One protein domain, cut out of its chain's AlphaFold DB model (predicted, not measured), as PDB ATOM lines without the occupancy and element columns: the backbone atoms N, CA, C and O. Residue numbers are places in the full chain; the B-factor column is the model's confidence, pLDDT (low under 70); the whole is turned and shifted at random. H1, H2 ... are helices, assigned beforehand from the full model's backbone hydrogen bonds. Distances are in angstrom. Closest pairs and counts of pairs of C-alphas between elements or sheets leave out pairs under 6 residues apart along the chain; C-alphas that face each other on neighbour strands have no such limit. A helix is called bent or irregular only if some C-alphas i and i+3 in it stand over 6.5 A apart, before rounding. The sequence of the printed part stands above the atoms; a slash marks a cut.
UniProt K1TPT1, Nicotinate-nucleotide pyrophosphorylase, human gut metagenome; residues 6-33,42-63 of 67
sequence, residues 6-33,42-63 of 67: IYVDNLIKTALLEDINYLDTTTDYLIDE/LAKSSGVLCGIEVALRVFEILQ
ATOM      1  N   ILE A   6      96.995 166.753 143.116       95.62
ATOM      2  CA  ILE A   6      96.085 167.811 143.581       95.62
ATOM      3  C   ILE A   6      96.793 169.168 143.550       95.62
ATOM      4  O   ILE A   6      96.221 170.168 143.119       95.62
ATOM      5  N   TYR A   7      98.046 169.204 144.003       95.94
ATOM      6  CA  TYR A   7      98.847 170.424 143.967       95.94
ATOM      7  C   TYR A   7      99.091 170.895 142.528       95.94
ATOM      8  O   TYR A   7      98.878 172.066 142.221       95.94
ATOM      9  N   VAL A   8      99.504 169.977 141.650       96.12
ATOM     10  CA  VAL A   8      99.781 170.280 140.241       96.12
ATOM     11  C   VAL A   8      98.519 170.748 139.518       96.12
ATOM     12  O   VAL A   8      98.564 171.780 138.859       96.12
ATOM     13  N   ASP A   9      97.386 170.068 139.693       96.81
ATOM     14  CA  ASP A   9      96.117 170.440 139.061       96.81
ATOM     15  C   ASP A   9      95.658 171.843 139.481       96.81
ATOM     16  O   ASP A   9      95.179 172.617 138.652       96.81
ATOM     17  N   ASN A  10      95.823 172.203 140.758       97.69
ATOM     18  CA  ASN A  10      95.498 173.547 141.239       97.69
ATOM     19  C   ASN A  10      96.407 174.613 140.617       97.69
ATOM     20  O   ASN A  10      95.930 175.688 140.247       97.69
ATOM     21  N   LEU A  11      97.703 174.316 140.479       97.38
ATOM     22  CA  LEU A  11      98.648 175.217 139.829       97.38
ATOM     23  C   LEU A  11      98.315 175.392 138.342       97.38
ATOM     24  O   LEU A  11      98.250 176.525 137.876       97.38
ATOM     25  N   ILE A  12      98.033 174.297 137.627       96.94
ATOM     26  CA  ILE A  12      97.633 174.329 136.212       96.94
ATOM     27  C   ILE A  12      96.380 175.185 136.029       96.94
ATOM     28  O   ILE A  12      96.373 176.071 135.185       96.94
ATOM     29  N   LYS A  13      95.334 174.974 136.837       95.81
ATOM     30  CA  LYS A  13      94.098 175.772 136.747       95.81
ATOM     31  C   LYS A  13      94.343 177.255 137.006       95.81
ATOM     32  O   LYS A  13      93.755 178.092 136.334       95.81
ATOM     33  N   THR A  14      95.211 177.574 137.963       97.06
ATOM     34  CA  THR A  14      95.577 178.966 138.259       97.06
ATOM     35  C   THR A  14      96.307 179.605 137.075       97.06
ATOM     36  O   THR A  14      95.973 180.723 136.704       97.06
ATOM     37  N   ALA A  15      97.246 178.886 136.455       97.00
ATOM     38  CA  ALA A  15      97.975 179.358 135.277       97.00
ATOM     39  C   ALA A  15      97.070 179.493 134.038       97.00
ATOM     40  O   ALA A  15      97.178 180.462 133.298       97.00
ATOM     41  N   LEU A  16      96.127 178.567 133.834       95.44
ATOM     42  CA  LEU A  16      95.148 178.667 132.746       95.44
ATOM     43  C   LEU A  16      94.247 179.897 132.904       95.44
ATOM     44  O   LEU A  16      93.975 180.561 131.917       95.44
ATOM     45  N   LEU A  17      93.816 180.228 134.125       94.75
ATOM     46  CA  LEU A  17      93.010 181.430 134.387       94.75
ATOM     47  C   LEU A  17      93.799 182.738 134.221       94.75
ATOM     48  O   LEU A  17      93.203 183.777 133.942       94.75
ATOM     49  N   GLU A  18      95.116 182.703 134.437       96.69
ATOM     50  CA  GLU A  18      96.008 183.835 134.168       96.69
ATOM     51  C   GLU A  18      96.101 184.116 132.662       96.69
ATOM     52  O   GLU A  18      95.949 185.267 132.252       96.69
ATOM     53  N   ASP A  19      96.335 183.073 131.860       96.25
ATOM     54  CA  ASP A  19      96.580 183.177 130.414       96.25
ATOM     55  C   ASP A  19      95.274 183.327 129.611       96.25
ATOM     56  O   ASP A  19      95.162 184.165 128.716       96.25
ATOM     57  N   ILE A  20      94.242 182.569 129.993       90.81
ATOM     58  CA  ILE A  20      92.927 182.511 129.349       90.81
ATOM     59  C   ILE A  20      91.870 182.920 130.378       90.81
ATOM     60  O   ILE A  20      91.253 182.092 131.046       90.81
ATOM     61  N   ASN A  21      91.664 184.230 130.527       84.06
ATOM     62  CA  ASN A  21      90.701 184.749 131.499       84.06
ATOM     63  C   ASN A  21      89.245 184.470 131.072       84.06
ATOM     64  O   ASN A  21      88.564 183.644 131.676       84.06
ATOM     65  N   TYR A  22      88.763 185.138 130.016       83.44
ATOM     66  CA  TYR A  22      87.386 184.970 129.519       83.44
ATOM     67  C   TYR A  22      87.306 184.234 128.181       83.44
ATOM     68  O   TYR A  22      86.363 183.476 127.974       83.44
ATOM     69  N   LEU A  23      88.245 184.499 127.271       90.12
ATOM     70  CA  LEU A  23      88.290 183.932 125.923       90.12
ATOM     71  C   LEU A  23      89.705 184.087 125.340       90.12
ATOM     72  O   LEU A  23      90.400 185.045 125.696       90.12
ATOM     73  N   ASP A  24      90.112 183.194 124.438       94.00
ATOM     74  CA  ASP A  24      91.348 183.341 123.660       94.00
ATOM     75  C   ASP A  24      91.004 184.021 122.336       94.00
ATOM     76  O   ASP A  24      90.657 183.391 121.342       94.00
ATOM     77  N   THR A  25      91.102 185.353 122.321       94.25
ATOM     78  CA  THR A  25      90.543 186.173 121.235       94.25
ATOM     79  C   THR A  25      91.137 185.806 119.885       94.25
ATOM     80  O   THR A  25      90.449 185.839 118.871       94.25
ATOM     81  N   THR A  26      92.424 185.483 119.854       94.81
ATOM     82  CA  THR A  26      93.103 185.226 118.586       94.81
ATOM     83  C   THR A  26      92.718 183.856 118.055       94.81
ATOM     84  O   THR A  26      92.384 183.743 116.877       94.81
ATOM     85  N   THR A  27      92.721 182.835 118.912       93.75
ATOM     86  CA  THR A  27      92.341 181.474 118.521       93.75
ATOM     87  C   THR A  27      90.862 181.409 118.145       93.75
ATOM     88  O   THR A  27      90.552 180.941 117.052       93.75
ATOM     89  N   ASP A  28      89.975 181.983 118.962       92.94
ATOM     90  CA  ASP A  28      88.521 181.937 118.761       92.94
ATOM     91  C   ASP A  28      88.069 182.621 117.454       92.94
ATOM     92  O   ASP A  28      87.055 182.240 116.873       92.94
ATOM     93  N   TYR A  29      88.802 183.635 116.969       95.38
ATOM     94  CA  TYR A  29      88.473 184.319 115.708       95.38
ATOM     95  C   TYR A  29      89.161 183.742 114.468       95.38
ATOM     96  O   TYR A  29      88.732 184.049 113.352       95.38
ATOM     97  N   LEU A  30      90.248 182.982 114.623       96.81
ATOM     98  CA  LEU A  30      91.064 182.527 113.491       96.81
ATOM     99  C   LEU A  30      90.985 181.024 113.234       96.81
ATOM    100  O   LEU A  30      91.282 180.603 112.115       96.81
ATOM    101  N   ILE A  31      90.627 180.227 114.238       95.44
ATOM    102  CA  ILE A  31      90.602 178.768 114.160       95.44
ATOM    103  C   ILE A  31      89.150 178.290 114.199       95.44
ATOM    104  O   ILE A  31      88.371 178.722 115.041       95.44
ATOM    105  N   ASP A  32      88.784 177.409 113.266       95.31
ATOM    106  CA  ASP A  32      87.446 176.810 113.237       95.31
ATOM    107  C   ASP A  32      87.264 175.861 114.431       95.31
ATOM    108  O   ASP A  32      88.156 175.071 114.744       95.31
ATOM    109  N   GLU A  33      86.097 175.913 115.076       91.06
ATOM    110  CA  GLU A  33      85.772 175.104 116.259       91.06
ATOM    111  C   GLU A  33      85.845 173.586 116.006       91.06
ATOM    112  O   GLU A  33      86.051 172.813 116.939       91.06
ATOM    113  N   LEU A  42     108.892 169.642 120.002       96.12
ATOM    114  CA  LEU A  42     110.216 169.566 119.388       96.12
ATOM    115  C   LEU A  42     111.276 170.226 120.278       96.12
ATOM    116  O   LEU A  42     111.280 171.448 120.440       96.12
ATOM    117  N   ALA A  43     112.218 169.435 120.796       97.00
ATOM    118  CA  ALA A  43     113.369 169.953 121.529       97.00
ATOM    119  C   ALA A  43     114.247 170.825 120.613       97.00
ATOM    120  O   ALA A  43     114.697 170.384 119.556       97.00
ATOM    121  N   LYS A  44     114.492 172.073 121.022       97.25
ATOM    122  CA  LYS A  44     115.312 173.039 120.265       97.25
ATOM    123  C   LYS A  44     116.788 173.032 120.664       97.25
ATOM    124  O   LYS A  44     117.596 173.702 120.028       97.25
ATOM    125  N   SER A  45     117.142 172.272 121.696       97.50
ATOM    126  CA  SER A  45     118.505 172.127 122.201       97.50
ATOM    127  C   SER A  45     118.668 170.804 122.946       97.50
ATOM    128  O   SER A  45     117.692 170.209 123.403       97.50
ATOM    129  N   SER A  46     119.915 170.366 123.111       97.81
ATOM    130  CA  SER A  46     120.254 169.230 123.970       97.81
ATOM    131  C   SER A  46     119.968 169.542 125.441       97.81
ATOM    132  O   SER A  46     120.207 170.659 125.899       97.81
ATOM    133  N   GLY A  47     119.488 168.549 126.191       96.31
ATOM    134  CA  GLY A  47     119.167 168.689 127.610       96.31
ATOM    135  C   GLY A  47     118.531 167.429 128.194       96.31
ATOM    136  O   GLY A  47     118.496 166.382 127.549       96.31
ATOM    137  N   VAL A  48     118.025 167.542 129.423       96.88
ATOM    138  CA  VAL A  48     117.259 166.484 130.095       96.88
ATOM    139  C   VAL A  48     115.781 166.854 130.045       96.88
ATOM    140  O   VAL A  48     115.405 167.935 130.490       96.88
ATOM    141  N   LEU A  49     114.946 165.960 129.515       94.94
ATOM    142  CA  LEU A  49     113.497 166.146 129.515       94.94
ATOM    143  C   LEU A  49     112.942 165.971 130.934       94.94
ATOM    144  O   LEU A  49     113.182 164.952 131.582       94.94
ATOM    145  N   CYS A  50     112.153 166.938 131.395       94.31
ATOM    146  CA  CYS A  50     111.406 166.869 132.646       94.31
ATOM    147  C   CYS A  50     110.010 167.489 132.462       94.31
ATOM    148  O   CYS A  50     109.807 168.330 131.593       94.31
ATOM    149  N   GLY A  51     109.033 167.049 133.260       93.44
ATOM    150  CA  GLY A  51     107.700 167.667 133.295       93.44
ATOM    151  C   GLY A  51     106.763 167.343 132.124       93.44
ATOM    152  O   GLY A  51     105.706 167.957 132.038       93.44
ATOM    153  N   ILE A  52     107.088 166.377 131.254       94.31
ATOM    154  CA  ILE A  52     106.216 166.019 130.118       94.31
ATOM    155  C   ILE A  52     104.811 165.579 130.562       94.31
ATOM    156  O   ILE A  52     103.827 165.956 129.942       94.31
ATOM    157  N   GLU A  53     104.702 164.865 131.684       92.81
ATOM    158  CA  GLU A  53     103.414 164.462 132.270       92.81
ATOM    159  C   GLU A  53     102.584 165.674 132.716       92.81
ATOM    160  O   GLU A  53     101.374 165.699 132.531       92.81
ATOM    161  N   VAL A  54     103.238 166.712 133.255       95.12
ATOM    162  CA  VAL A  54     102.573 167.967 133.639       95.12
ATOM    163  C   VAL A  54     102.079 168.701 132.396       95.12
ATOM    164  O   VAL A  54     100.959 169.194 132.400       95.12
ATOM    165  N   ALA A  55     102.875 168.732 131.320       94.62
ATOM    166  CA  ALA A  55     102.462 169.332 130.052       94.62
ATOM    167  C   ALA A  55     101.230 168.626 129.463       94.62
ATOM    168  O   ALA A  55     100.281 169.295 129.073       94.62
ATOM    169  N   LEU A  56     101.205 167.287 129.458       92.88
ATOM    170  CA  LEU A  56     100.037 166.513 129.017       92.88
ATOM    171  C   LEU A  56      98.812 166.771 129.905       92.88
ATOM    172  O   LEU A  56      97.709 166.950 129.394       92.88
ATOM    173  N   ARG A  57      99.015 166.883 131.225       95.00
ATOM    174  CA  ARG A  57      97.944 167.172 132.185       95.00
ATOM    175  C   ARG A  57      97.232 168.502 131.913       95.00
ATOM    176  O   ARG A  57      96.038 168.600 132.181       95.00
ATOM    177  N   VAL A  58      97.923 169.505 131.363       95.69
ATOM    178  CA  VAL A  58      97.295 170.774 130.944       95.69
ATOM    179  C   VAL A  58      96.217 170.525 129.887       95.69
ATOM    180  O   VAL A  58      95.100 171.018 130.040       95.69
ATOM    181  N   PHE A  59      96.514 169.715 128.868       93.69
ATOM    182  CA  PHE A  59      95.555 169.378 127.811       93.69
ATOM    183  C   PHE A  59      94.396 168.530 128.335       93.69
ATOM    184  O   PHE A  59      93.251 168.815 128.012       93.69
ATOM    185  N   GLU A  60      94.664 167.552 129.207       93.56
ATOM    186  CA  GLU A  60      93.603 166.754 129.841       93.56
ATOM    187  C   GLU A  60      92.632 167.611 130.670       93.56
ATOM    188  O   GLU A  60      91.442 167.310 130.736       93.56
ATOM    189  N   ILE A  61      93.125 168.663 131.334       93.75
ATOM    190  CA  ILE A  61      92.283 169.587 132.106       93.75
ATOM    191  C   ILE A  61      91.489 170.510 131.177       93.75
ATOM    192  O   ILE A  61      90.311 170.750 131.440       93.75
ATOM    193  N   LEU A  62      92.123 171.032 130.122       91.31
ATOM    194  CA  LEU A  62      91.505 171.981 129.197       91.31
ATOM    195  C   LEU A  62      90.460 171.308 128.291       91.31
ATOM    196  O   LEU A  62      89.394 171.871 128.060       91.31
ATOM    197  N   GLN A  63      90.737 170.086 127.833       87.81
ATOM    198  CA  GLN A  63      89.866 169.311 126.952       87.81
ATOM    199  C   GLN A  63      89.795 167.835 127.399       87.81
ATOM    200  O   GLN A  63      90.394 166.956 126.778       87.81
TER     201      GLN A  63
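This is residues 6 to 33 and 42 to 63 of the 67 residues of the protein "Nicotinate-nucleotide pyrophosphorylase" of human gut metagenome (UniProt K1TPT1). Two helices, H1 and H3, cross at a steep angle and make the small core, and from this pair two arms stick out: residues 17 to 33, with the short helix H2 in them, and residues 42 to 53, a strip of chain that runs into H3. H2 packs on neither of the other helices, and the whole is loose, with a radius of gyration of the C-alphas of 13.9 A. The printed part has 50 residues with three named helices, in the order H1, H2, H3, and no named strand; the class is all helix. The C-alphas span 37 by 29 by 17 A along their three main axes, and the two arms make much of that extent.

H1, the longest helix by residues, is residues 6 to 19 and measures 20.2 A from first to last C-alpha. It begins at C-alpha 6, at (96.085, 167.811, 143.581), and ends at C-alpha 19, at (96.580, 183.177, 130.414). H3 is residues 52 to 62 and measures 15.9 A, ending at C-alpha 62, at (91.505, 171.981, 129.197). H2 is residues 25 to 30, with 8.6 A from first to last C-alpha.

H1 touches H3, with 5 pairs of C-alphas within 8 A. The closest C-alphas of the two are those of Ile 12 and Val 58, 6.4 A apart. H1 touches H3 with residues 8 to 13 alone. The lines of H1 and H3 stand at a steep tilt of 65 degrees, and the two run the same way; their centres are 10.6 A apart. H1 and H2 are apart, though a tight link of 5 residues joins them. H2 and H3 are apart too. In H1 and H2 every backbone O i to N i+4 pair is within hydrogen-bond range; in H3 it is 6 of 7. No helix is bent or irregular.

The two C-alphas farthest apart are those of Tyr 22 and Ser 46, 36.9 A, one in each of the two stretches that stand free. Residues 17 to 33 stand free, of which 17 to 19 belong to H1 and 25 to 30 belong to H2, and so do residues 42 to 53, of which 52 and 53 belong to H3. Residues 34 to 41 are cut out and not printed, and C-alphas 33 and 42 are 25.3 A apart across the cut. The link from H2 to H3 is the link across the cut, with 21 residues in the chain. The C-alphas of the first and last printed residues, Ile 6 and Gln 63, are 17.8 A apart. The mean pLDDT of the printed part is 94.5, and no printed residue is under 70.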